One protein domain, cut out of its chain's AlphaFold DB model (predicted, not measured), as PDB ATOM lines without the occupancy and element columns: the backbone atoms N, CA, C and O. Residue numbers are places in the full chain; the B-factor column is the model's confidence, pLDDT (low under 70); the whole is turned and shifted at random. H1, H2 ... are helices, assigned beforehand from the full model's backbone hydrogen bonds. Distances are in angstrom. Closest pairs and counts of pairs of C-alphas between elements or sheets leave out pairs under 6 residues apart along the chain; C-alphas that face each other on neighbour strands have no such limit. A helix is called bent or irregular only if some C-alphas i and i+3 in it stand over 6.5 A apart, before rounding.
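This is residues 2 to 132 and 559 to 583 of the 709 residues of the protein "NARG2_C domain-containing protein" of Anopheles maculatus (UniProt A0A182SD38). The model is a long, drawn-out shape: at one end H4 crosses the first arm of a long bent helix, H5, with the short H7 near H4, and from there a winding thread with little named structure, holding the short H3, leads to H1 and H2 at the other end. Residues 2 to 32, with H1 and H2, stick out free of the rest. The printed part has 156 residues with seven named helices, H1 to H7 in that order, and no named strand; its class is all helix. It is extended, with a radius of gyration of the C-alphas of 26.3 A, and spans 90 by 34 by 25 A.

H1, residues 2 to 10, and H2, residues 12 to 19, are close but not clearly touching; their closest C-alphas, those of Asn 8 and His 14, are 6.8 A apart, and their lines are about perpendicular at 79 degrees. H2 is irregular, but only just: C-alphas 14 and 17 are 6.9 A apart. H3, residues 44 to 47, touches no helix. H5, residues 91 to 124, was assigned by its hydrogen bonds as one helix but is bent: C-alphas 106 and 109 are 7.3 A apart, and its arms H5a, residues 91 to 106, and H5b, residues 109 to 124, stand at a steep tilt of 57 degrees. H4, residues 69 to 83, touches H5a, which meets it with residues 96 to 103 alone; the closest C-alphas, those of Cys 75 and Tyr 100, are 5.9 A apart. They run opposite ways at a steep tilt of 67 degrees, only just short of about perpendicular. H6, residues 126 to 130, and H5b meet only through their link. H7, residues 566 to 571, and H4 are near each other, with 8 pairs of C-alphas within 10 A; H7 is apart from H5a and from H5b. Each O i to N i+4 pair is within hydrogen-bond range in H4, H5a, H5b, H6 and H7; H1 has 1 of 5, with 2 of 6 O i to N i+3 pairs, H2 has 1 of 4, with 1 of 5, and H3 is too short for an O i to N i+4 pair.

H1 begins with C-alpha 2 at (3.800, 26.681, 46.213) and measures 13.5 A; H2 measures 11.0 A and H3 5.1 A. H4 measures 20.8 A, H5a 22.8 A from C-alpha 91 at (-47.570, -14.335, 62.540), and H5b 23.1 A. H6 measures 6.0 A, and H7 8.5 A, ending with C-alpha 571 at (-25.716, -14.098, 43.285).

The C-alphas farthest apart, those of Asp 24 and Ala 91, are 90.5 A apart. The links H2 to H3 and H3 to H4 are long. Residues 133 to 558 are not printed, and C-alphas 132 and 559 are 21.9 A apart across this cut. The mean pLDDT of the printed part is 71.4; residues 2 to 63, 127, 131 and 581 to 583 are under 70.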
ATOM      1  N   ILE A   2       2.593  27.467  45.841       33.44
ATOM      2  CA  ILE A   2       3.800  26.681  46.213       33.44
ATOM      3  C   ILE A   2       3.891  25.319  45.485       33.44
ATOM      4  O   ILE A   2       4.974  24.878  45.119       33.44
ATOM      5  N   PHE A   3       2.754  24.682  45.182       33.22
ATOM      6  CA  PHE A   3       2.719  23.414  44.437       33.22
ATOM      7  C   PHE A   3       3.073  23.545  42.943       33.22
ATOM      8  O   PHE A   3       3.523  22.572  42.348       33.22
ATOM      9  N   ASN A   4       2.902  24.732  42.342       40.34
ATOM     10  CA  ASN A   4       3.249  24.959  40.932       40.34
ATOM     11  C   ASN A   4       4.748  25.226  40.744       40.34
ATOM     12  O   ASN A   4       5.289  24.896  39.697       40.34
ATOM     13  N   LEU A   5       5.425  25.773  41.760       42.50
ATOM     14  CA  LEU A   5       6.870  26.016  41.713       42.50
ATOM     15  C   LEU A   5       7.673  24.708  41.734       42.50
ATOM     16  O   LEU A   5       8.641  24.584  40.994       42.50
ATOM     17  N   HIS A   6       7.226  23.700  42.489       42.38
ATOM     18  CA  HIS A   6       7.932  22.416  42.564       42.38
ATOM     19  C   HIS A   6       7.699  21.482  41.371       42.38
ATOM     20  O   HIS A   6       8.533  20.623  41.117       42.38
ATOM     21  N   ILE A   7       6.612  21.626  40.605       44.91
ATOM     22  CA  ILE A   7       6.406  20.791  39.404       44.91
ATOM     23  C   ILE A   7       7.469  21.089  38.335       44.91
ATOM     24  O   ILE A   7       7.979  20.163  37.707       44.91
ATOM     25  N   ASN A   8       7.877  22.353  38.207       42.12
ATOM     26  CA  ASN A   8       8.895  22.777  37.243       42.12
ATOM     27  C   ASN A   8      10.323  22.356  37.635       42.12
ATOM     28  O   ASN A   8      11.216  22.374  36.794       42.12
ATOM     29  N   GLU A   9      10.549  21.963  38.891       47.56
ATOM     30  CA  GLU A   9      11.854  21.493  39.378       47.56
ATOM     31  C   GLU A   9      12.039  19.973  39.234       47.56
ATOM     32  O   GLU A   9      13.163  19.483  39.328       47.56
ATOM     33  N   ILE A  10      10.956  19.211  39.023       44.53
ATOM     34  CA  ILE A  10      10.968  17.739  39.121       44.53
ATOM     35  C   ILE A  10      10.661  17.061  37.772       44.53
ATOM     36  O   ILE A  10      10.965  15.878  37.608       44.53
ATOM     37  N   ASP A  11      10.105  17.783  36.792       42.41
ATOM     38  CA  ASP A  11       9.774  17.227  35.476       42.41
ATOM     39  C   ASP A  11      10.695  17.749  34.347       42.41
ATOM     40  O   ASP A  11      10.470  18.840  33.815       42.41
ATOM     41  N   PRO A  12      11.707  16.973  33.909       44.94
ATOM     42  CA  PRO A  12      12.548  17.343  32.768       44.94
ATOM     43  C   PRO A  12      11.783  17.385  31.430       44.94
ATOM     44  O   PRO A  12      12.317  17.883  30.442       44.94
ATOM     45  N   VAL A  13      10.531  16.912  31.370       48.06
ATOM     46  CA  VAL A  13       9.693  16.984  30.159       48.06
ATOM     47  C   VAL A  13       9.192  18.412  29.894       48.06
ATOM     48  O   VAL A  13       8.936  18.763  28.744       48.06
ATOM     49  N   HIS A  14       9.129  19.275  30.913       43.31
ATOM     50  CA  HIS A  14       8.682  20.666  30.761       43.31
ATOM     51  C   HIS A  14       9.806  21.642  30.351       43.31
ATOM     52  O   HIS A  14       9.526  22.795  30.047       43.31
ATOM     53  N   GLN A  15      11.062  21.181  30.246       39.75
ATOM     54  CA  GLN A  15      12.177  21.952  29.663       39.75
ATOM     55  C   GLN A  15      12.263  21.837  28.126       39.75
ATOM     56  O   GLN A  15      13.103  22.477  27.494       39.75
ATOM     57  N   ILE A  16      11.402  21.029  27.494       43.72
ATOM     58  CA  ILE A  16      11.477  20.740  26.050       43.72
ATOM     59  C   ILE A  16      11.147  21.973  25.190       43.72
ATOM     60  O   ILE A  16      11.673  22.102  24.083       43.72
ATOM     61  N   ASP A  17      10.341  22.908  25.697       42.41
ATOM     62  CA  ASP A  17       9.977  24.107  24.935       42.41
ATOM     63  C   ASP A  17      11.090  25.171  24.914       42.41
ATOM     64  O   ASP A  17      11.201  25.900  23.930       42.41
ATOM     65  N   GLU A  18      11.984  25.205  25.913       39.69
ATOM     66  CA  GLU A  18      13.157  26.100  25.905       39.69
ATOM     67  C   GLU A  18      14.324  25.531  25.077       39.69
ATOM     68  O   GLU A  18      15.059  26.283  24.437       39.69
ATOM     69  N   ILE A  19      14.461  24.201  24.993       41.62
ATOM     70  CA  ILE A  19      15.511  23.546  24.188       41.62
ATOM     71  C   ILE A  19      15.192  23.600  22.682       41.62
ATOM     72  O   ILE A  19      16.104  23.666  21.856       41.62
ATOM     73  N   ARG A  20      13.905  23.652  22.304       42.06
ATOM     74  CA  ARG A  20      13.462  23.791  20.901       42.06
ATOM     75  C   ARG A  20      13.952  25.063  20.211       42.06
ATOM     76  O   ARG A  20      13.993  25.088  18.985       42.06
ATOM     77  N   ALA A  21      14.323  26.093  20.967       45.62
ATOM     78  CA  ALA A  21      14.838  27.339  20.412       45.62
ATOM     79  C   ALA A  21      16.360  27.318  20.149       45.62
ATOM     80  O   ALA A  21      16.868  28.257  19.540       45.62
ATOM     81  N   LEU A  22      17.092  26.291  20.607       46.72
ATOM     82  CA  LEU A  22      18.558  26.344  20.727       46.72
ATOM     83  C   LEU A  22      19.343  25.211  20.045       46.72
ATOM     84  O   LEU A  22      20.568  25.220  20.138       46.72
ATOM     85  N   VAL A  23      18.711  24.249  19.359       43.19
ATOM     86  CA  VAL A  23      19.445  23.097  18.795       43.19
ATOM     87  C   VAL A  23      19.079  22.818  17.335       43.19
ATOM     88  O   VAL A  23      17.912  22.625  17.004       43.19
ATOM     89  N   ASP A  24      20.119  22.788  16.495       41.34
ATOM     90  CA  ASP A  24      20.136  22.504  15.053       41.34
ATOM     91  C   ASP A  24      19.239  21.327  14.618       41.34
ATOM     92  O   ASP A  24      19.225  20.255  15.233       41.34
ATOM     93  N   GLU A  25      18.569  21.507  13.471       43.06
ATOM     94  CA  GLU A  25      17.582  20.597  12.862       43.06
ATOM     95  C   GLU A  25      18.079  19.162  12.585       43.06
ATOM     96  O   GLU A  25      17.287  18.263  12.301       43.06
ATOM     97  N   SER A  26      19.375  18.889  12.711       41.62
ATOM     98  CA  SER A  26      19.954  17.555  12.515       41.62
ATOM     99  C   SER A  26      19.799  16.589  13.706       41.62
ATOM    100  O   SER A  26      20.098  15.406  13.554       41.62
ATOM    101  N   ALA A  27      19.301  17.030  14.871       40.22
ATOM    102  CA  ALA A  27      19.099  16.165  16.048       40.22
ATOM    103  C   ALA A  27      17.698  15.505  16.144       40.22
ATOM    104  O   ALA A  27      17.428  14.752  17.080       40.22
ATOM    105  N   LEU A  28      16.806  15.739  15.173       41.59
ATOM    106  CA  LEU A  28      15.384  15.351  15.217       41.59
ATOM    107  C   LEU A  28      15.082  13.838  15.094       41.59
ATOM    108  O   LEU A  28      13.914  13.453  15.073       41.59
ATOM    109  N   PHE A  29      16.095  12.964  15.042       40.97
ATOM    110  CA  PHE A  29      15.918  11.520  14.810       40.97
ATOM    111  C   PHE A  29      16.628  10.604  15.819       40.97
ATOM    112  O   PHE A  29      17.013   9.486  15.475       40.97
ATOM    113  N   LEU A  30      16.769  11.022  17.078       35.75
ATOM    114  CA  LEU A  30      17.044  10.061  18.150       35.75
ATOM    115  C   LEU A  30      15.718   9.601  18.775       35.75
ATOM    116  O   LEU A  30      14.946  10.447  19.231       35.75
ATOM    117  N   PRO A  31      15.419   8.287  18.806       35.31
ATOM    118  CA  PRO A  31      14.220   7.791  19.460       35.31
ATOM    119  C   PRO A  31      14.346   8.089  20.953       35.31
ATOM    120  O   PRO A  31      15.146   7.473  21.652       35.31
ATOM    121  N   THR A  32      13.583   9.065  21.441       46.66
ATOM    122  CA  THR A  32      13.504   9.363  22.869       46.66
ATOM    123  C   THR A  32      12.894   8.139  23.544       46.66
ATOM    124  O   THR A  32      11.696   7.878  23.410       46.66
ATOM    125  N   GLU A  33      13.715   7.325  24.209       48.03
ATOM    126  CA  GLU A  33      13.211   6.196  24.981       48.03
ATOM    127  C   GLU A  33      12.346   6.745  26.116       48.03
ATOM    128  O   GLU A  33      12.835   7.341  27.074       48.03
ATOM    129  N   MET A  34      11.030   6.598  25.963       49.88
ATOM    130  CA  MET A  34      10.054   7.035  26.954       49.88
ATOM    131  C   MET A  34      10.369   6.395  28.315       49.88
ATOM    132  O   MET A  34      10.666   5.193  28.363       49.88
ATOM    133  N   PRO A  35      10.275   7.161  29.417       53.66
ATOM    134  CA  PRO A  35      10.632   6.672  30.738       53.66
ATOM    135  C   PRO A  35       9.814   5.432  31.108       53.66
ATOM    136  O   PRO A  35       8.653   5.267  30.727       53.66
ATOM    137  N   THR A  36      10.461   4.525  31.832       51.66
ATOM    138  CA  THR A  36       9.856   3.288  32.330       51.66
ATOM    139  C   THR A  36       9.411   3.539  33.766       51.66
ATOM    140  O   THR A  36      10.194   4.065  34.555       51.66
ATOM    141  N   ASP A  37       8.167   3.204  34.119       51.19
ATOM    142  CA  ASP A  37       7.677   3.398  35.489       51.19
ATOM    143  C   ASP A  37       8.488   2.513  36.460       51.19
ATOM    144  O   ASP A  37       8.476   1.285  36.323       51.19
ATOM    145  N   PRO A  38       9.178   3.093  37.461       52.59
ATOM    146  CA  PRO A  38      10.058   2.349  38.360       52.59
ATOM    147  C   PRO A  38       9.323   1.354  39.274       52.59
ATOM    148  O   PRO A  38       9.966   0.480  39.853       52.59
ATOM    149  N   ARG A  39       7.992   1.445  39.423       45.91
ATOM    150  CA  ARG A  39       7.199   0.490  40.225       45.91
ATOM    151  C   ARG A  39       6.712  -0.713  39.426       45.91
ATOM    152  O   ARG A  39       6.474  -1.767  40.015       45.91
ATOM    153  N   THR A  40       6.519  -0.557  38.120       57.97
ATOM    154  CA  THR A  40       5.898  -1.583  37.265       57.97
ATOM    155  C   THR A  40       6.841  -2.132  36.196       57.97
ATOM    156  O   THR A  40       6.582  -3.211  35.666       57.97
ATOM    157  N   GLY A  41       7.944  -1.435  35.902       64.62
ATOM    158  CA  GLY A  41       8.916  -1.813  34.875       64.62
ATOM    159  C   GLY A  41       8.377  -1.706  33.445       64.62
ATOM    160  O   GLY A  41       9.006  -2.226  32.527       64.62
ATOM    161  N   GLN A  42       7.219  -1.065  33.248       58.59
ATOM    162  CA  GLN A  42       6.561  -0.914  31.946       58.59
ATOM    163  C   GLN A  42       6.819   0.473  31.350       58.59
ATOM    164  O   GLN A  42       6.906   1.470  32.072       58.59
ATOM    165  N   LYS A  43       6.946   0.540  30.018       60.09
ATOM    166  CA  LYS A  43       7.090   1.809  29.288       60.09
ATOM    167  C   LYS A  43       5.777   2.592  29.376       60.09
ATOM    168  O   LYS A  43       4.708   2.003  29.247       60.09
ATOM    169  N   VAL A  44       5.836   3.916  29.542       52.22
ATOM    170  CA  VAL A  44       4.645   4.770  29.763       52.22
ATOM    171  C   VAL A  44       3.557   4.641  28.675       52.22
ATOM    172  O   VAL A  44       2.379   4.773  28.989       52.22
ATOM    173  N   GLN A  45       3.894   4.280  27.429       44.22
ATOM    174  CA  GLN A  45       2.897   3.972  26.382       44.22
ATOM    175  C   GLN A  45       2.043   2.723  26.676       44.22
ATOM    176  O   GLN A  45       0.888   2.659  26.270       44.22
ATOM    177  N   GLU A  46       2.571   1.737  27.403       44.00
ATOM    178  CA  GLU A  46       1.820   0.534  27.798       44.00
ATOM    179  C   GLU A  46       0.890   0.790  28.997       44.00
ATOM    180  O   GLU A  46       0.011  -0.025  29.286       44.00
ATOM    181  N   LEU A  47       1.041   1.945  29.658       44.09
ATOM    182  CA  LEU A  47       0.181   2.411  30.747       44.09
ATOM    183  C   LEU A  47      -1.083   3.128  30.253       44.09
ATOM    184  O   LEU A  47      -1.813   3.680  31.082       44.09
ATOM    185  N   GLU A  48      -1.394   3.107  28.948       44.31
ATOM    186  CA  GLU A  48      -2.735   3.473  28.484       44.31
ATOM    187  C   GLU A  48      -3.762   2.667  29.288       44.31
ATOM    188  O   GLU A  48      -3.893   1.445  29.157       44.31
ATOM    189  N   ILE A  49      -4.489   3.363  30.169       45.81
ATOM    190  CA  ILE A  49      -5.543   2.761  30.972       45.81
ATOM    191  C   ILE A  49      -6.556   2.214  29.975       45.81
ATOM    192  O   ILE A  49      -7.321   2.963  29.372       45.81
ATOM    193  N   GLN A  50      -6.558   0.894  29.785       42.78
ATOM    194  CA  GLN A  50      -7.507   0.230  28.903       42.78
ATOM    195  C   GLN A  50      -8.913   0.369  29.495       42.78
ATOM    196  O   GLN A  50      -9.407  -0.496  30.228       42.78
ATOM    197  N   CYS A  51      -9.574   1.480  29.166       42.03
ATOM    198  CA  CYS A  51     -10.885   1.867  29.678       42.03
ATOM    199  C   CYS A  51     -11.987   0.855  29.316       42.03
ATOM    200  O   CYS A  51     -13.048   0.846  29.942       42.03
ATOM    201  N   THR A  52     -11.718  -0.058  28.380       43.91
ATOM    202  CA  THR A  52     -12.652  -1.052  27.832       43.91
ATOM    203  C   THR A  52     -12.656  -2.412  28.554       43.91
ATOM    204  O   THR A  52     -13.607  -3.177  28.395       43.91
ATOM    205  N   LYS A  53     -11.662  -2.746  29.396       48.38
ATOM    206  CA  LYS A  53     -11.573  -4.066  30.072       48.38
ATOM    207  C   LYS A  53     -12.545  -4.223  31.249       48.38
ATOM    208  O   LYS A  53     -12.290  -3.646  32.298       48.38
ATOM    209  N   SER A  54     -13.624  -5.000  31.137       51.44
ATOM    210  CA  SER A  54     -14.611  -5.211  32.226       51.44
ATOM    211  C   SER A  54     -13.974  -5.351  33.624       51.44
ATOM    212  O   SER A  54     -13.046  -6.139  33.816       51.44
ATOM    213  N   LEU A  55     -14.455  -4.565  34.597       53.69
ATOM    214  CA  LEU A  55     -14.024  -4.665  35.991       53.69
ATOM    215  C   LEU A  55     -14.597  -5.957  36.590       53.69
ATOM    216  O   LEU A  55     -15.760  -6.033  36.983       53.69
ATOM    217  N   LEU A  56     -13.782  -7.014  36.602       54.53
ATOM    218  CA  LEU A  56     -14.157  -8.306  37.170       54.53
ATOM    219  C   LEU A  56     -14.131  -8.227  38.706       54.53
ATOM    220  O   LEU A  56     -13.073  -8.297  39.327       54.53
ATOM    221  N   LEU A  57     -15.317  -8.095  39.303       57.28
ATOM    222  CA  LEU A  57     -15.571  -8.010  40.751       57.28
ATOM    223  C   LEU A  57     -15.060  -9.188  41.581       57.28
ATOM    224  O   LEU A  57     -14.551  -9.019  42.683       57.28
ATOM    225  N   PHE A  58     -15.329 -10.409  41.125       50.78
ATOM    226  CA  PHE A  58     -15.641 -11.466  42.091       50.78
ATOM    227  C   PHE A  58     -14.429 -12.097  42.778       50.78
ATOM    228  O   PHE A  58     -14.595 -12.807  43.765       50.78
ATOM    229  N   ASN A  59     -13.214 -11.794  42.323       48.22
ATOM    230  CA  ASN A  59     -12.001 -12.433  42.833       48.22
ATOM    231  C   ASN A  59     -11.191 -11.528  43.780       48.22
ATOM    232  O   ASN A  59     -10.067 -11.882  44.122       48.22
ATOM    233  N   LYS A  60     -11.713 -10.350  44.161       58.78
ATOM    234  CA  LYS A  60     -10.939  -9.311  44.873       58.78
ATOM    235  C   LYS A  60     -11.628  -8.716  46.108       58.78
ATOM    236  O   LYS A  60     -11.242  -7.636  46.547       58.78
ATOM    237  N   PHE A  61     -12.646  -9.375  46.667       67.06
ATOM    238  CA  PHE A  61     -13.231  -8.899  47.922       67.06
ATOM    239  C   PHE A  61     -12.267  -9.147  49.093       67.06
ATOM    240  O   PHE A  61     -11.707 -10.241  49.182       67.06
ATOM    241  N   PRO A  62     -12.082  -8.163  49.992       66.31
ATOM    242  CA  PRO A  62     -11.155  -8.279  51.116       66.31
ATOM    243  C   PRO A  62     -11.667  -9.235  52.202       66.31
ATOM    244  O   PRO A  62     -10.872  -9.788  52.954       66.31
ATOM    245  N   SER A  63     -12.987  -9.435  52.284       68.94
ATOM    246  CA  SER A  63     -13.642 -10.254  53.302       68.94
ATOM    247  C   SER A  63     -14.901 -10.934  52.754       68.94
ATOM    248  O   SER A  63     -15.425 -10.551  51.706       68.94
ATOM    249  N   GLY A  64     -15.370 -11.964  53.464       81.19
ATOM    250  CA  GLY A  64     -16.683 -12.571  53.251       81.19
ATOM    251  C   GLY A  64     -17.729 -11.991  54.204       81.19
ATOM    252  O   GLY A  64     -17.379 -11.454  55.252       81.19
ATOM    253  N   SER A  65     -19.010 -12.113  53.856       87.25
ATOM    254  CA  SER A  65     -20.090 -11.599  54.710       87.25
ATOM    255  C   SER A  65     -20.238 -12.368  56.021       87.25
ATOM    256  O   SER A  65     -19.988 -13.576  56.091       87.25
ATOM    257  N   VAL A  66     -20.701 -11.646  57.046       89.56
ATOM    258  CA  VAL A  66     -21.154 -12.173  58.340       89.56
ATOM    259  C   VAL A  66     -22.477 -12.944  58.186       89.56
ATOM    260  O   VAL A  66     -22.852 -13.744  59.051       89.56
ATOM    261  N   LEU A  67     -23.196 -12.725  57.081       90.31
ATOM    262  CA  LEU A  67     -24.417 -13.442  56.745       90.31
ATOM    263  C   LEU A  67     -24.122 -14.754  56.009       90.31
ATOM    264  O   LEU A  67     -23.288 -14.867  55.108       90.31
ATOM    265  N   THR A  68     -24.872 -15.781  56.385       89.81
ATOM    266  CA  THR A  68     -24.965 -17.037  55.646       89.81
ATOM    267  C   THR A  68     -25.798 -16.849  54.379       89.81
ATOM    268  O   THR A  68     -26.580 -15.907  54.241       89.81
ATOM    269  N   ARG A  69     -25.673 -17.782  53.430       86.75
ATOM    270  CA  ARG A  69     -26.441 -17.746  52.176       86.75
ATOM    271  C   ARG A  69     -27.957 -17.703  52.414       86.75
ATOM    272  O   ARG A  69     -28.656 -16.949  51.739       86.75
ATOM    273  N   ASP A  70     -28.443 -18.468  53.387       90.31
ATOM    274  CA  ASP A  70     -29.868 -18.520  53.726       90.31
ATOM    275  C   ASP A  70     -30.337 -17.213  54.380       90.31
ATOM    276  O   ASP A  70     -31.443 -16.748  54.113       90.31
ATOM    277  N   GLU A  71     -29.482 -16.571  55.183       93.19
ATOM    278  CA  GLU A  71     -29.754 -15.246  55.751       93.19
ATOM    279  C   GLU A  71     -29.803 -14.162  54.664       93.19
ATOM    280  O   GLU A  71     -30.732 -13.356  54.670       93.19
ATOM    281  N   HIS A  72     -28.892 -14.164  53.680       92.06
ATOM    282  CA  HIS A  72     -28.993 -13.242  52.538       92.06
ATOM    283  C   HIS A  72     -30.299 -13.442  51.762       92.06
ATOM    284  O   HIS A  72     -30.976 -12.468  51.426       92.06
ATOM    285  N   GLN A  73     -30.679 -14.694  51.486       91.88
ATOM    286  CA  GLN A  73     -31.926 -15.000  50.787       91.88
ATOM    287  C   GLN A  73     -33.158 -14.562  51.596       91.88
ATOM    288  O   GLN A  73     -34.106 -14.013  51.024       91.88
ATOM    289  N   HIS A  74     -33.135 -14.752  52.919       94.19
ATOM    290  CA  HIS A  74     -34.170 -14.259  53.831       94.19
ATOM    291  C   HIS A  74     -34.296 -12.735  53.750       94.19
ATOM    292  O   HIS A  74     -35.382 -12.225  53.473       94.19
ATOM    293  N   CYS A  75     -33.183 -12.009  53.893       94.62
ATOM    294  CA  CYS A  75     -33.161 -10.548  53.820       94.62
ATOM    295  C   CYS A  75     -33.639 -10.025  52.461       94.62
ATOM    296  O   CYS A  75     -34.434  -9.090  52.411       94.62
ATOM    297  N   LEU A  76     -33.233 -10.654  51.353       92.88
ATOM    298  CA  LEU A  76     -33.723 -10.308  50.014       92.88
ATOM    299  C   LEU A  76     -35.235 -10.511  49.878       92.88
ATOM    300  O   LEU A  76     -35.910  -9.706  49.240       92.88
ATOM    301  N   THR A  77     -35.780 -11.577  50.463       92.31
ATOM    302  CA  THR A  77     -37.217 -11.878  50.400       92.31
ATOM    303  C   THR A  77     -38.025 -10.842  51.177       92.31
ATOM    304  O   THR A  77     -38.985 -10.286  50.642       92.31
ATOM    305  N   VAL A  78     -37.604 -10.530  52.407       94.12
ATOM    306  CA  VAL A  78     -38.255  -9.509  53.241       94.12
ATOM    307  C   VAL A  78     -38.129  -8.125  52.598       94.12
ATOM    308  O   VAL A  78     -39.129  -7.425  52.475       94.12
ATOM    309  N   GLN A  79     -36.953  -7.757  52.085       92.88
ATOM    310  CA  GLN A  79     -36.742  -6.464  51.428       92.88
ATOM    311  C   GLN A  79     -37.540  -6.316  50.126       92.88
ATOM    312  O   GLN A  79     -38.081  -5.246  49.859       92.88
ATOM    313  N   ASN A  80     -37.674  -7.376  49.319       90.25
ATOM    314  CA  ASN A  80     -38.569  -7.348  48.159       90.25
ATOM    315  C   ASN A  80     -40.025  -7.134  48.586       90.25
ATOM    316  O   ASN A  80     -40.735  -6.377  47.934       90.25
ATOM    317  N   ARG A  81     -40.462  -7.750  49.691       91.75
ATOM    318  CA  ARG A  81     -41.812  -7.548  50.230       91.75
ATOM    319  C   ARG A  81     -42.045  -6.095  50.658       91.75
ATOM    320  O   ARG A  81     -43.067  -5.524  50.283       91.75
ATOM    321  N   ILE A  82     -41.077  -5.497  51.361       89.50
ATOM    322  CA  ILE A  82     -41.086  -4.070  51.733       89.50
ATOM    323  C   ILE A  82     -41.172  -3.200  50.472       89.50
ATOM    324  O   ILE A  82     -42.037  -2.337  50.373       89.50
ATOM    325  N   ASN A  83     -40.339  -3.480  49.466       86.06
ATOM    326  CA  ASN A  83     -40.324  -2.733  48.205       86.06
ATOM    327  C   ASN A  83     -41.640  -2.847  47.411       86.06
ATOM    328  O   ASN A  83     -41.933  -1.969  46.601       86.06
ATOM    329  N   LEU A  84     -42.414  -3.916  47.626       85.00
ATOM    330  CA  LEU A  84     -43.739  -4.138  47.038       85.00
ATOM    331  C   LEU A  84     -44.888  -3.596  47.908       85.00
ATOM    332  O   LEU A  84     -46.044  -3.764  47.529       85.00
ATOM    333  N   ARG A  85     -44.593  -2.968  49.057       85.06
ATOM    334  CA  ARG A  85     -45.576  -2.474  50.040       85.06
ATOM    335  C   ARG A  85     -46.583  -3.533  50.500       85.06
ATOM    336  O   ARG A  85     -47.738  -3.231  50.787       85.06
ATOM    337  N   LEU A  86     -46.159  -4.792  50.568       88.19
ATOM    338  CA  LEU A  86     -47.032  -5.860  51.046       88.19
ATOM    339  C   LEU A  86     -47.002  -5.889  52.585       88.19
ATOM    340  O   LEU A  86     -45.913  -6.024  53.154       88.19
ATOM    341  N   PRO A  87     -48.157  -5.811  53.273       88.19
ATOM    342  CA  PRO A  87     -48.209  -5.767  54.734       88.19
ATOM    343  C   PRO A  87     -47.726  -7.086  55.351       88.19
ATOM    344  O   PRO A  87     -47.772  -8.132  54.705       88.19
ATOM    345  N   PHE A  88     -47.268  -7.064  56.602       90.44
ATOM    346  CA  PHE A  88     -46.836  -8.259  57.347       90.44
ATOM    347  C   PHE A  88     -47.955  -8.727  58.289       90.44
ATOM    348  O   PHE A  88     -47.897  -8.513  59.500       90.44
ATOM    349  N   THR A  89     -49.007  -9.331  57.735       91.06
ATOM    350  CA  THR A  89     -50.228  -9.667  58.492       91.06
ATOM    351  C   THR A  89     -50.114 -10.998  59.229       91.06
ATOM    352  O   THR A  89     -50.581 -11.123  60.360       91.06
ATOM    353  N   SER A  90     -49.450 -11.997  58.642       93.62
ATOM    354  CA  SER A  90     -49.314 -13.322  59.258       93.62
ATOM    355  C   SER A  90     -48.298 -13.324  60.407       93.62
ATOM    356  O   SER A  90     -47.237 -12.709  60.313       93.62
ATOM    357  N   ALA A  91     -48.537 -14.120  61.455       92.94
ATOM    358  CA  ALA A  91     -47.570 -14.335  62.540       92.94
ATOM    359  C   ALA A  91     -46.190 -14.802  62.025       92.94
ATOM    360  O   ALA A  91     -45.147 -14.380  62.528       92.94
ATOM    361  N   LYS A  92     -46.166 -15.622  60.961       92.25
ATOM    362  CA  LYS A  92     -44.923 -16.047  60.297       92.25
ATOM    363  C   LYS A  92     -44.212 -14.874  59.621       92.25
ATOM    364  O   LYS A  92     -42.988 -14.797  59.647       92.25
ATOM    365  N   GLU A  93     -44.969 -13.967  59.015       91.38
ATOM    366  CA  GLU A  93     -44.440 -12.784  58.337       91.38
ATOM    367  C   GLU A  93     -43.889 -11.769  59.340       91.38
ATOM    368  O   GLU A  93     -42.770 -11.297  59.153       91.38
ATOM    369  N   LYS A  94     -44.599 -11.526  60.448       93.19
ATOM    370  CA  LYS A  94     -44.107 -10.705  61.564       93.19
ATOM    371  C   LYS A  94     -42.808 -11.272  62.144       93.19
ATOM    372  O   LYS A  94     -41.835 -10.541  62.300       93.19
ATOM    373  N   LYS A  95     -42.735 -12.594  62.353       95.12
ATOM    374  CA  LYS A  95     -41.498 -13.273  62.782       95.12
ATOM    375  C   LYS A  95     -40.364 -13.126  61.762       95.12
ATOM    376  O   LYS A  95     -39.216 -12.909  62.140       95.12
ATOM    377  N   ASN A  96     -40.670 -13.222  60.468       93.94
ATOM    378  CA  ASN A  96     -39.683 -13.017  59.406       93.94
ATOM    379  C   ASN A  96     -39.148 -11.579  59.381       93.94
ATOM    380  O   ASN A  96     -37.954 -11.392  59.143       93.94
ATOM    381  N   TYR A  97     -40.012 -10.591  59.630       95.00
ATOM    382  CA  TYR A  97     -39.634  -9.185  59.727       95.00
ATOM    383  C   TYR A  97     -38.779  -8.905  60.968       95.00
ATOM    384  O   TYR A  97     -37.715  -8.308  60.841       95.00
ATOM    385  N   ALA A  98     -39.155  -9.428  62.139       95.19
ATOM    386  CA  ALA A  98     -38.343  -9.322  63.353       95.19
ATOM    387  C   ALA A  98     -36.932  -9.901  63.143       95.19
ATOM    388  O   ALA A  98     -35.932  -9.221  63.367       95.19
ATOM    389  N   ARG A  99     -36.845 -11.108  62.562       96.19
ATOM    390  CA  ARG A  99     -35.561 -11.716  62.180       96.19
ATOM    391  C   ARG A  99     -34.774 -10.847  61.196       96.19
ATOM    392  O   ARG A  99     -33.552 -10.798  61.251       96.19
ATOM    393  N   TYR A 100     -35.448 -10.184  60.258       95.50
ATOM    394  CA  TYR A 100     -34.789  -9.270  59.328       95.50
ATOM    395  C   TYR A 100     -34.165  -8.070  60.055       95.50
ATOM    396  O   TYR A 100     -33.020  -7.732  59.765       95.50
ATOM    397  N   VAL A 101     -34.864  -7.476  61.026       95.12
ATOM    398  CA  VAL A 101     -34.344  -6.364  61.840       95.12
ATOM    399  C   VAL A 101     -33.091  -6.788  62.617       95.12
ATOM    400  O   VAL A 101     -32.077  -6.090  62.563       95.12
ATOM    401  N   GLU A 102     -33.107  -7.967  63.245       96.06
ATOM    402  CA  GLU A 102     -31.935  -8.539  63.930       96.06
ATOM    403  C   GLU A 102     -30.740  -8.723  62.977       96.06
ATOM    404  O   GLU A 102     -29.610  -8.334  63.283       96.06
ATOM    405  N   LEU A 103     -30.982  -9.271  61.781       95.00
ATOM    406  CA  LEU A 103     -29.940  -9.455  60.768       95.00
ATOM    407  C   LEU A 103     -29.409  -8.121  60.227       95.00
ATOM    408  O   LEU A 103     -28.228  -8.033  59.894       95.00
ATOM    409  N   MET A 104     -30.238  -7.076  60.150       93.94
ATOM    410  CA  MET A 104     -29.784  -5.739  59.757       93.94
ATOM    411  C   MET A 104     -28.872  -5.103  60.805       93.94
ATOM    412  O   MET A 104     -27.905  -4.451  60.411       93.94
ATOM    413  N   ALA A 105     -29.131  -5.331  62.096       93.31
ATOM    414  CA  ALA A 105     -28.240  -4.912  63.177       93.31
ATOM    415  C   ALA A 105     -26.897  -5.658  63.110       93.31
ATOM    416  O   ALA A 105     -25.839  -5.035  63.142       93.31
ATOM    417  N   LYS A 106     -26.932  -6.980  62.892       92.31
ATOM    418  CA  LYS A 106     -25.732  -7.810  62.678       92.31
ATOM    419  C   LYS A 106     -24.904  -7.360  61.462       92.31
ATOM    420  O   LYS A 106     -23.681  -7.448  61.489       92.31
ATOM    421  N   LEU A 107     -25.560  -6.882  60.403       92.00
ATOM    422  CA  LEU A 107     -24.925  -6.441  59.155       92.00
ATOM    423  C   LEU A 107     -24.380  -4.995  59.220       92.00
ATOM    424  O   LEU A 107     -23.621  -4.597  58.341       92.00
ATOM    425  N   ALA A 108     -24.742  -4.195  60.229       91.19
ATOM    426  CA  ALA A 108     -24.329  -2.792  60.341       91.19
ATOM    427  C   ALA A 108     -22.801  -2.554  60.255       91.19
ATOM    428  O   ALA A 108     -22.399  -1.775  59.390       91.19
ATOM    429  N   PRO A 109     -21.933  -3.247  61.027       90.56
ATOM    430  CA  PRO A 109     -20.482  -3.043  60.926       90.56
ATOM    431  C   PRO A 109     -19.910  -3.508  59.579       90.56
ATOM    432  O   PRO A 109     -18.954  -2.937  59.059       90.56
ATOM    433  N   GLU A 110     -20.508  -4.538  58.972       90.88
ATOM    434  CA  GLU A 110     -20.111  -5.006  57.642       90.88
ATOM    435  C   GLU A 110     -20.386  -3.949  56.566       90.88
ATOM    436  O   GLU A 110     -19.568  -3.770  55.663       90.88
ATOM    437  N   LYS A 111     -21.506  -3.225  56.674       89.62
ATOM    438  CA  LYS A 111     -21.878  -2.164  55.729       89.62
ATOM    439  C   LYS A 111     -20.870  -1.027  55.716       89.62
ATOM    440  O   LYS A 111     -20.495  -0.588  54.638       89.62
ATOM    441  N   GLU A 112     -20.395  -0.588  56.877       90.75
ATOM    442  CA  GLU A 112     -19.383   0.474  56.956       90.75
ATOM    443  C   GLU A 112     -18.078   0.056  56.263       90.75
ATOM    444  O   GLU A 112     -17.508   0.814  55.473       90.75
ATOM    445  N   MET A 113     -17.641  -1.190  56.482       89.81
ATOM    446  CA  MET A 113     -16.478  -1.753  55.789       89.81
ATOM    447  C   MET A 113     -16.706  -1.870  54.278       89.81
ATOM    448  O   MET A 113     -15.807  -1.564  53.490       89.81
ATOM    449  N   PHE A 114     -17.896  -2.307  53.861       90.69
ATOM    450  CA  PHE A 114     -18.273  -2.403  52.452       90.69
ATOM    451  C   PHE A 114     -18.255  -1.029  51.777       90.69
ATOM    452  O   PHE A 114     -17.632  -0.872  50.729       90.69
ATOM    453  N   ASP A 115     -18.865  -0.022  52.396       91.50
ATOM    454  CA  ASP A 115     -18.924   1.343  51.879       91.50
ATOM    455  C   ASP A 115     -17.522   1.955  51.767       91.50
ATOM    456  O   ASP A 115     -17.176   2.514  50.725       91.50
ATOM    457  N   SER A 116     -16.660   1.770  52.775       91.12
ATOM    458  CA  SER A 116     -15.262   2.207  52.692       91.12
ATOM    459  C   SER A 116     -14.501   1.504  51.565       91.12
ATOM    460  O   SER A 116     -13.713   2.144  50.864       91.12
ATOM    461  N   PHE A 117     -14.712   0.199  51.378       89.75
ATOM    462  CA  PHE A 117     -14.081  -0.561  50.303       89.75
ATOM    463  C   PHE A 117     -14.525  -0.058  48.925       89.75
ATOM    464  O   PHE A 117     -13.683   0.203  48.063       89.75
ATOM    465  N   VAL A 118     -15.832   0.124  48.730       89.88
ATOM    466  CA  VAL A 118     -16.406   0.607  47.471       89.88
ATOM    467  C   VAL A 118     -15.947   2.033  47.173       89.88
ATOM    468  O   VAL A 118     -15.523   2.301  46.050       89.88
ATOM    469  N   LYS A 119     -15.915   2.922  48.175       91.06
ATOM    470  CA  LYS A 119     -15.374   4.284  48.045       91.06
ATOM    471  C   LYS A 119     -13.920   4.286  47.584       91.06
ATOM    472  O   LYS A 119     -13.574   4.977  46.627       91.06
ATOM    473  N   ASN A 120     -13.072   3.488  48.230       89.38
ATOM    474  CA  ASN A 120     -11.663   3.379  47.856       89.38
ATOM    475  C   ASN A 120     -11.518   2.842  46.429       89.38
ATOM    476  O   ASN A 120     -10.793   3.417  45.620       89.38
ATOM    477  N   TYR A 121     -12.276   1.800  46.085       86.56
ATOM    478  CA  TYR A 121     -12.269   1.225  44.745       86.56
ATOM    479  C   TYR A 121     -12.759   2.204  43.671       86.56
ATOM    480  O   TYR A 121     -12.218   2.231  42.562       86.56
ATOM    481  N   PHE A 122     -13.767   3.021  43.979       86.00
ATOM    482  CA  PHE A 122     -14.242   4.081  43.100       86.00
ATOM    483  C   PHE A 122     -13.153   5.117  42.844       86.00
ATOM    484  O   PHE A 122     -12.834   5.366  41.683       86.00
ATOM    485  N   ASN A 123     -12.531   5.637  43.904       85.56
ATOM    486  CA  ASN A 123     -11.476   6.646  43.809       85.56
ATOM    487  C   ASN A 123     -10.271   6.141  43.001       85.56
ATOM    488  O   ASN A 123      -9.781   6.850  42.127       85.56
ATOM    489  N   THR A 124      -9.850   4.885  43.199       84.06
ATOM    490  CA  THR A 124      -8.770   4.268  42.404       84.06
ATOM    491  C   THR A 124      -9.114   4.151  40.914       84.06
ATOM    492  O   THR A 124      -8.221   4.147  40.074       84.06
ATOM    493  N   ASN A 125     -10.399   4.057  40.559       80.94
ATOM    494  CA  ASN A 125     -10.864   3.876  39.178       80.94
ATOM    495  C   ASN A 125     -11.593   5.114  38.621       80.94
ATOM    496  O   ASN A 125     -12.304   5.002  37.618       80.94
ATOM    497  N   LEU A 126     -11.448   6.283  39.253       77.62
ATOM    498  CA  LEU A 126     -12.263   7.461  38.957       77.62
ATOM    499  C   LEU A 126     -12.106   7.939  37.507       77.62
ATOM    500  O   LEU A 126     -13.108   8.099  36.804       77.62
ATOM    501  N   LEU A 127     -10.854   8.088  37.052       69.88
ATOM    502  CA  LEU A 127     -10.514   8.526  35.689       69.88
ATOM    503  C   LEU A 127     -11.237   7.666  34.643       69.88
ATOM    504  O   LEU A 127     -11.873   8.167  33.719       69.88
ATOM    505  N   ARG A 128     -11.229   6.349  34.867       71.25
ATOM    506  CA  ARG A 128     -11.828   5.363  33.975       71.25
ATOM    507  C   ARG A 128     -13.360   5.419  33.933       71.25
ATOM    508  O   ARG A 128     -13.950   5.119  32.899       71.25
ATOM    509  N   ARG A 129     -14.021   5.747  35.047       71.75
ATOM    510  CA  ARG A 129     -15.492   5.723  35.154       71.75
ATOM    511  C   ARG A 129     -16.135   7.008  34.645       71.75
ATOM    512  O   ARG A 129     -17.181   6.977  33.991       71.75
ATOM    513  N   MET A 130     -15.542   8.143  34.991       70.06
ATOM    514  CA  MET A 130     -16.248   9.418  34.969       70.06
ATOM    515  C   MET A 130     -15.871  10.300  33.776       70.06
ATOM    516  O   MET A 130     -16.781  10.806  33.115       70.06
ATOM    517  N   GLN A 131     -14.584  10.384  33.422       66.38
ATOM    518  CA  GLN A 131     -14.059  11.464  32.575       66.38
ATOM    519  C   GLN A 131     -14.370  11.356  31.078       66.38
ATOM    520  O   GLN A 131     -14.393  12.371  30.389       66.38
ATOM    521  N   THR A 132     -14.640  10.164  30.544       72.44
ATOM    522  CA  THR A 132     -14.840  10.003  29.096       72.44
ATOM    523  C   THR A 132     -16.316   9.871  28.742       72.44
ATOM    524  O   THR A 132     -17.046   9.055  29.309       72.44
ATOM    525  N   ILE A 559     -23.756   3.109  47.486       94.50
ATOM    526  CA  ILE A 559     -24.733   2.131  46.992       94.50
ATOM    527  C   ILE A 559     -26.011   2.198  47.843       94.50
ATOM    528  O   ILE A 559     -25.979   2.429  49.054       94.50
ATOM    529  N   ASP A 560     -27.171   2.033  47.214       93.06
ATOM    530  CA  ASP A 560     -28.454   2.021  47.905       93.06
ATOM    531  C   ASP A 560     -28.763   0.634  48.481       93.06
ATOM    532  O   ASP A 560     -28.981  -0.341  47.755       93.06
ATOM    533  N   LYS A 561     -28.861   0.573  49.812       90.12
ATOM    534  CA  LYS A 561     -29.171  -0.646  50.570       90.12
ATOM    535  C   LYS A 561     -30.572  -1.220  50.313       90.12
ATOM    536  O   LYS A 561     -30.809  -2.383  50.625       90.12
ATOM    537  N   PHE A 562     -31.503  -0.442  49.757       89.25
ATOM    538  CA  PHE A 562     -32.884  -0.874  49.503       89.25
ATOM    539  C   PHE A 562     -33.131  -1.297  48.047       89.25
ATOM    540  O   PHE A 562     -34.154  -1.922  47.743       89.25
ATOM    541  N   VAL A 563     -32.203  -0.998  47.130       90.00
ATOM    542  CA  VAL A 563     -32.381  -1.277  45.700       90.00
ATOM    543  C   VAL A 563     -31.804  -2.643  45.332       90.00
ATOM    544  O   VAL A 563     -30.596  -2.880  45.301       90.00
ATOM    545  N   ILE A 564     -32.697  -3.566  44.978       88.38
ATOM    546  CA  ILE A 564     -32.335  -4.922  44.555       88.38
ATOM    547  C   ILE A 564     -32.169  -4.952  43.030       88.38
ATOM    548  O   ILE A 564     -33.145  -4.869  42.285       88.38
ATOM    549  N   THR A 565     -30.929  -5.099  42.559       85.94
ATOM    550  CA  THR A 565     -30.582  -5.244  41.141       85.94
ATOM    551  C   THR A 565     -30.554  -6.717  40.719       85.94
ATOM    552  O   THR A 565     -30.645  -7.633  41.542       85.94
ATOM    553  N   GLN A 566     -30.390  -6.973  39.417       82.81
ATOM    554  CA  GLN A 566     -30.248  -8.338  38.902       82.81
ATOM    555  C   GLN A 566     -29.014  -9.056  39.472       82.81
ATOM    556  O   GLN A 566     -29.062 -10.263  39.705       82.81
ATOM    557  N   LEU A 567     -27.944  -8.310  39.768       83.62
ATOM    558  CA  LEU A 567     -26.740  -8.810  40.435       83.62
ATOM    559  C   LEU A 567     -27.077  -9.489  41.772       83.62
ATOM    560  O   LEU A 567     -26.649 -10.616  42.020       83.62
ATOM    561  N   HIS A 568     -27.874  -8.817  42.606       86.94
ATOM    562  CA  HIS A 568     -28.292  -9.305  43.921       86.94
ATOM    563  C   HIS A 568     -29.101 -10.600  43.812       86.94
ATOM    564  O   HIS A 568     -28.889 -11.546  44.571       86.94
ATOM    565  N   ARG A 569     -29.985 -10.681  42.809       84.25
ATOM    566  CA  ARG A 569     -30.827 -11.861  42.562       84.25
ATOM    567  C   ARG A 569     -30.017 -13.062  42.083       84.25
ATOM    568  O   ARG A 569     -30.178 -14.151  42.620       84.25
ATOM    569  N   VAL A 570     -29.140 -12.863  41.098       82.69
ATOM    570  CA  VAL A 570     -28.344 -13.949  40.500       82.69
ATOM    571  C   VAL A 570     -27.353 -14.531  41.506       82.69
ATOM    572  O   VAL A 570     -27.182 -15.747  41.562       82.69
ATOM    573  N   ASN A 571     -26.739 -13.678  42.328       80.31
ATOM    574  CA  ASN A 571     -25.716 -14.098  43.285       80.31
ATOM    575  C   ASN A 571     -26.264 -14.384  44.689       80.31
ATOM    576  O   ASN A 571     -25.489 -14.731  45.578       80.31
ATOM    577  N   THR A 572     -27.578 -14.249  44.908       84.75
ATOM    578  CA  THR A 572     -28.204 -14.352  46.241       84.75
ATOM    579  C   THR A 572     -27.477 -13.488  47.283       84.75
ATOM    580  O   THR A 572     -27.176 -13.946  48.379       84.75
ATOM    581  N   LEU A 573     -27.154 -12.250  46.898       87.06
ATOM    582  CA  LEU A 573     -26.406 -11.275  47.693       87.06
ATOM    583  C   LEU A 573     -27.347 -10.159  48.140       87.06
ATOM    584  O   LEU A 573     -28.063  -9.595  47.314       87.06
ATOM    585  N   PHE A 574     -27.320  -9.813  49.423       90.88
ATOM    586  CA  PHE A 574     -28.055  -8.651  49.917       90.88
ATOM    587  C   PHE A 574     -27.325  -7.346  49.519       90.88
ATOM    588  O   PHE A 574     -26.093  -7.342  49.503       90.88
ATOM    589  N   PRO A 575     -28.021  -6.246  49.178       91.12
ATOM    590  CA  PRO A 575     -27.352  -4.983  48.860       91.12
ATOM    591  C   PRO A 575     -26.432  -4.506  49.994       91.12
ATOM    592  O   PRO A 575     -26.750  -4.690  51.171       91.12
ATOM    593  N   CYS A 576     -25.306  -3.879  49.638       90.88
ATOM    594  CA  CYS A 576     -24.295  -3.390  50.588       90.88
ATOM    595  C   CYS A 576     -23.758  -4.479  51.541       90.88
ATOM    596  O   CYS A 576     -23.621  -4.248  52.741       90.88
ATOM    597  N   SER A 577     -23.503  -5.685  51.028       89.62
ATOM    598  CA  SER A 577     -22.877  -6.774  51.788       89.62
ATOM    599  C   SER A 577     -21.816  -7.492  50.958       89.62
ATOM    600  O   SER A 577     -21.861  -7.489  49.723       89.62
ATOM    601  N   PHE A 578     -20.844  -8.102  51.629       88.62
ATOM    602  CA  PHE A 578     -19.828  -8.932  50.996       88.62
ATOM    603  C   PHE A 578     -20.428 -10.266  50.510       88.62
ATOM    604  O   PHE A 578     -21.493 -10.697  50.951       88.62
ATOM    605  N   PRO A 579     -19.782 -10.978  49.573       82.06
ATOM    606  CA  PRO A 579     -20.213 -12.326  49.220       82.06
ATOM    607  C   PRO A 579     -20.004 -13.300  50.389       82.06
ATOM    608  O   PRO A 579     -19.019 -13.216  51.122       82.06
ATOM    609  N   HIS A 580     -20.887 -14.289  50.538       77.44
ATOM    610  CA  HIS A 580     -20.680 -15.353  51.524       77.44
ATOM    611  C   HIS A 580     -19.400 -16.166  51.217       77.44
ATOM    612  O   HIS A 580     -19.045 -16.420  50.059       77.44
ATOM    613  N   TRP A 581     -18.728 -16.643  52.268       65.06
ATOM    614  CA  TRP A 581     -17.429 -17.339  52.218       65.06
ATOM    615  C   TRP A 581     -17.363 -18.528  51.240       65.06
ATOM    616  O   TRP A 581     -16.313 -18.816  50.660       65.06
ATOM    617  N   THR A 582     -18.477 -19.231  51.021       58.06
ATOM    618  CA  THR A 582     -18.539 -20.385  50.105       58.06
ATOM    619  C   THR A 582     -18.310 -19.979  48.646       58.06
ATOM    620  O   THR A 582     -17.690 -20.730  47.893       58.06
ATOM    621  N   SER A 583     -18.762 -18.784  48.249       54.56
ATOM    622  CA  SER A 583     -18.549 -18.255  46.897       54.56
ATOM    623  C   SER A 583     -17.088 -17.858  46.674       54.56
ATOM    624  O   SER A 583     -16.523 -18.183  45.630       54.56
TER     625      SER A 583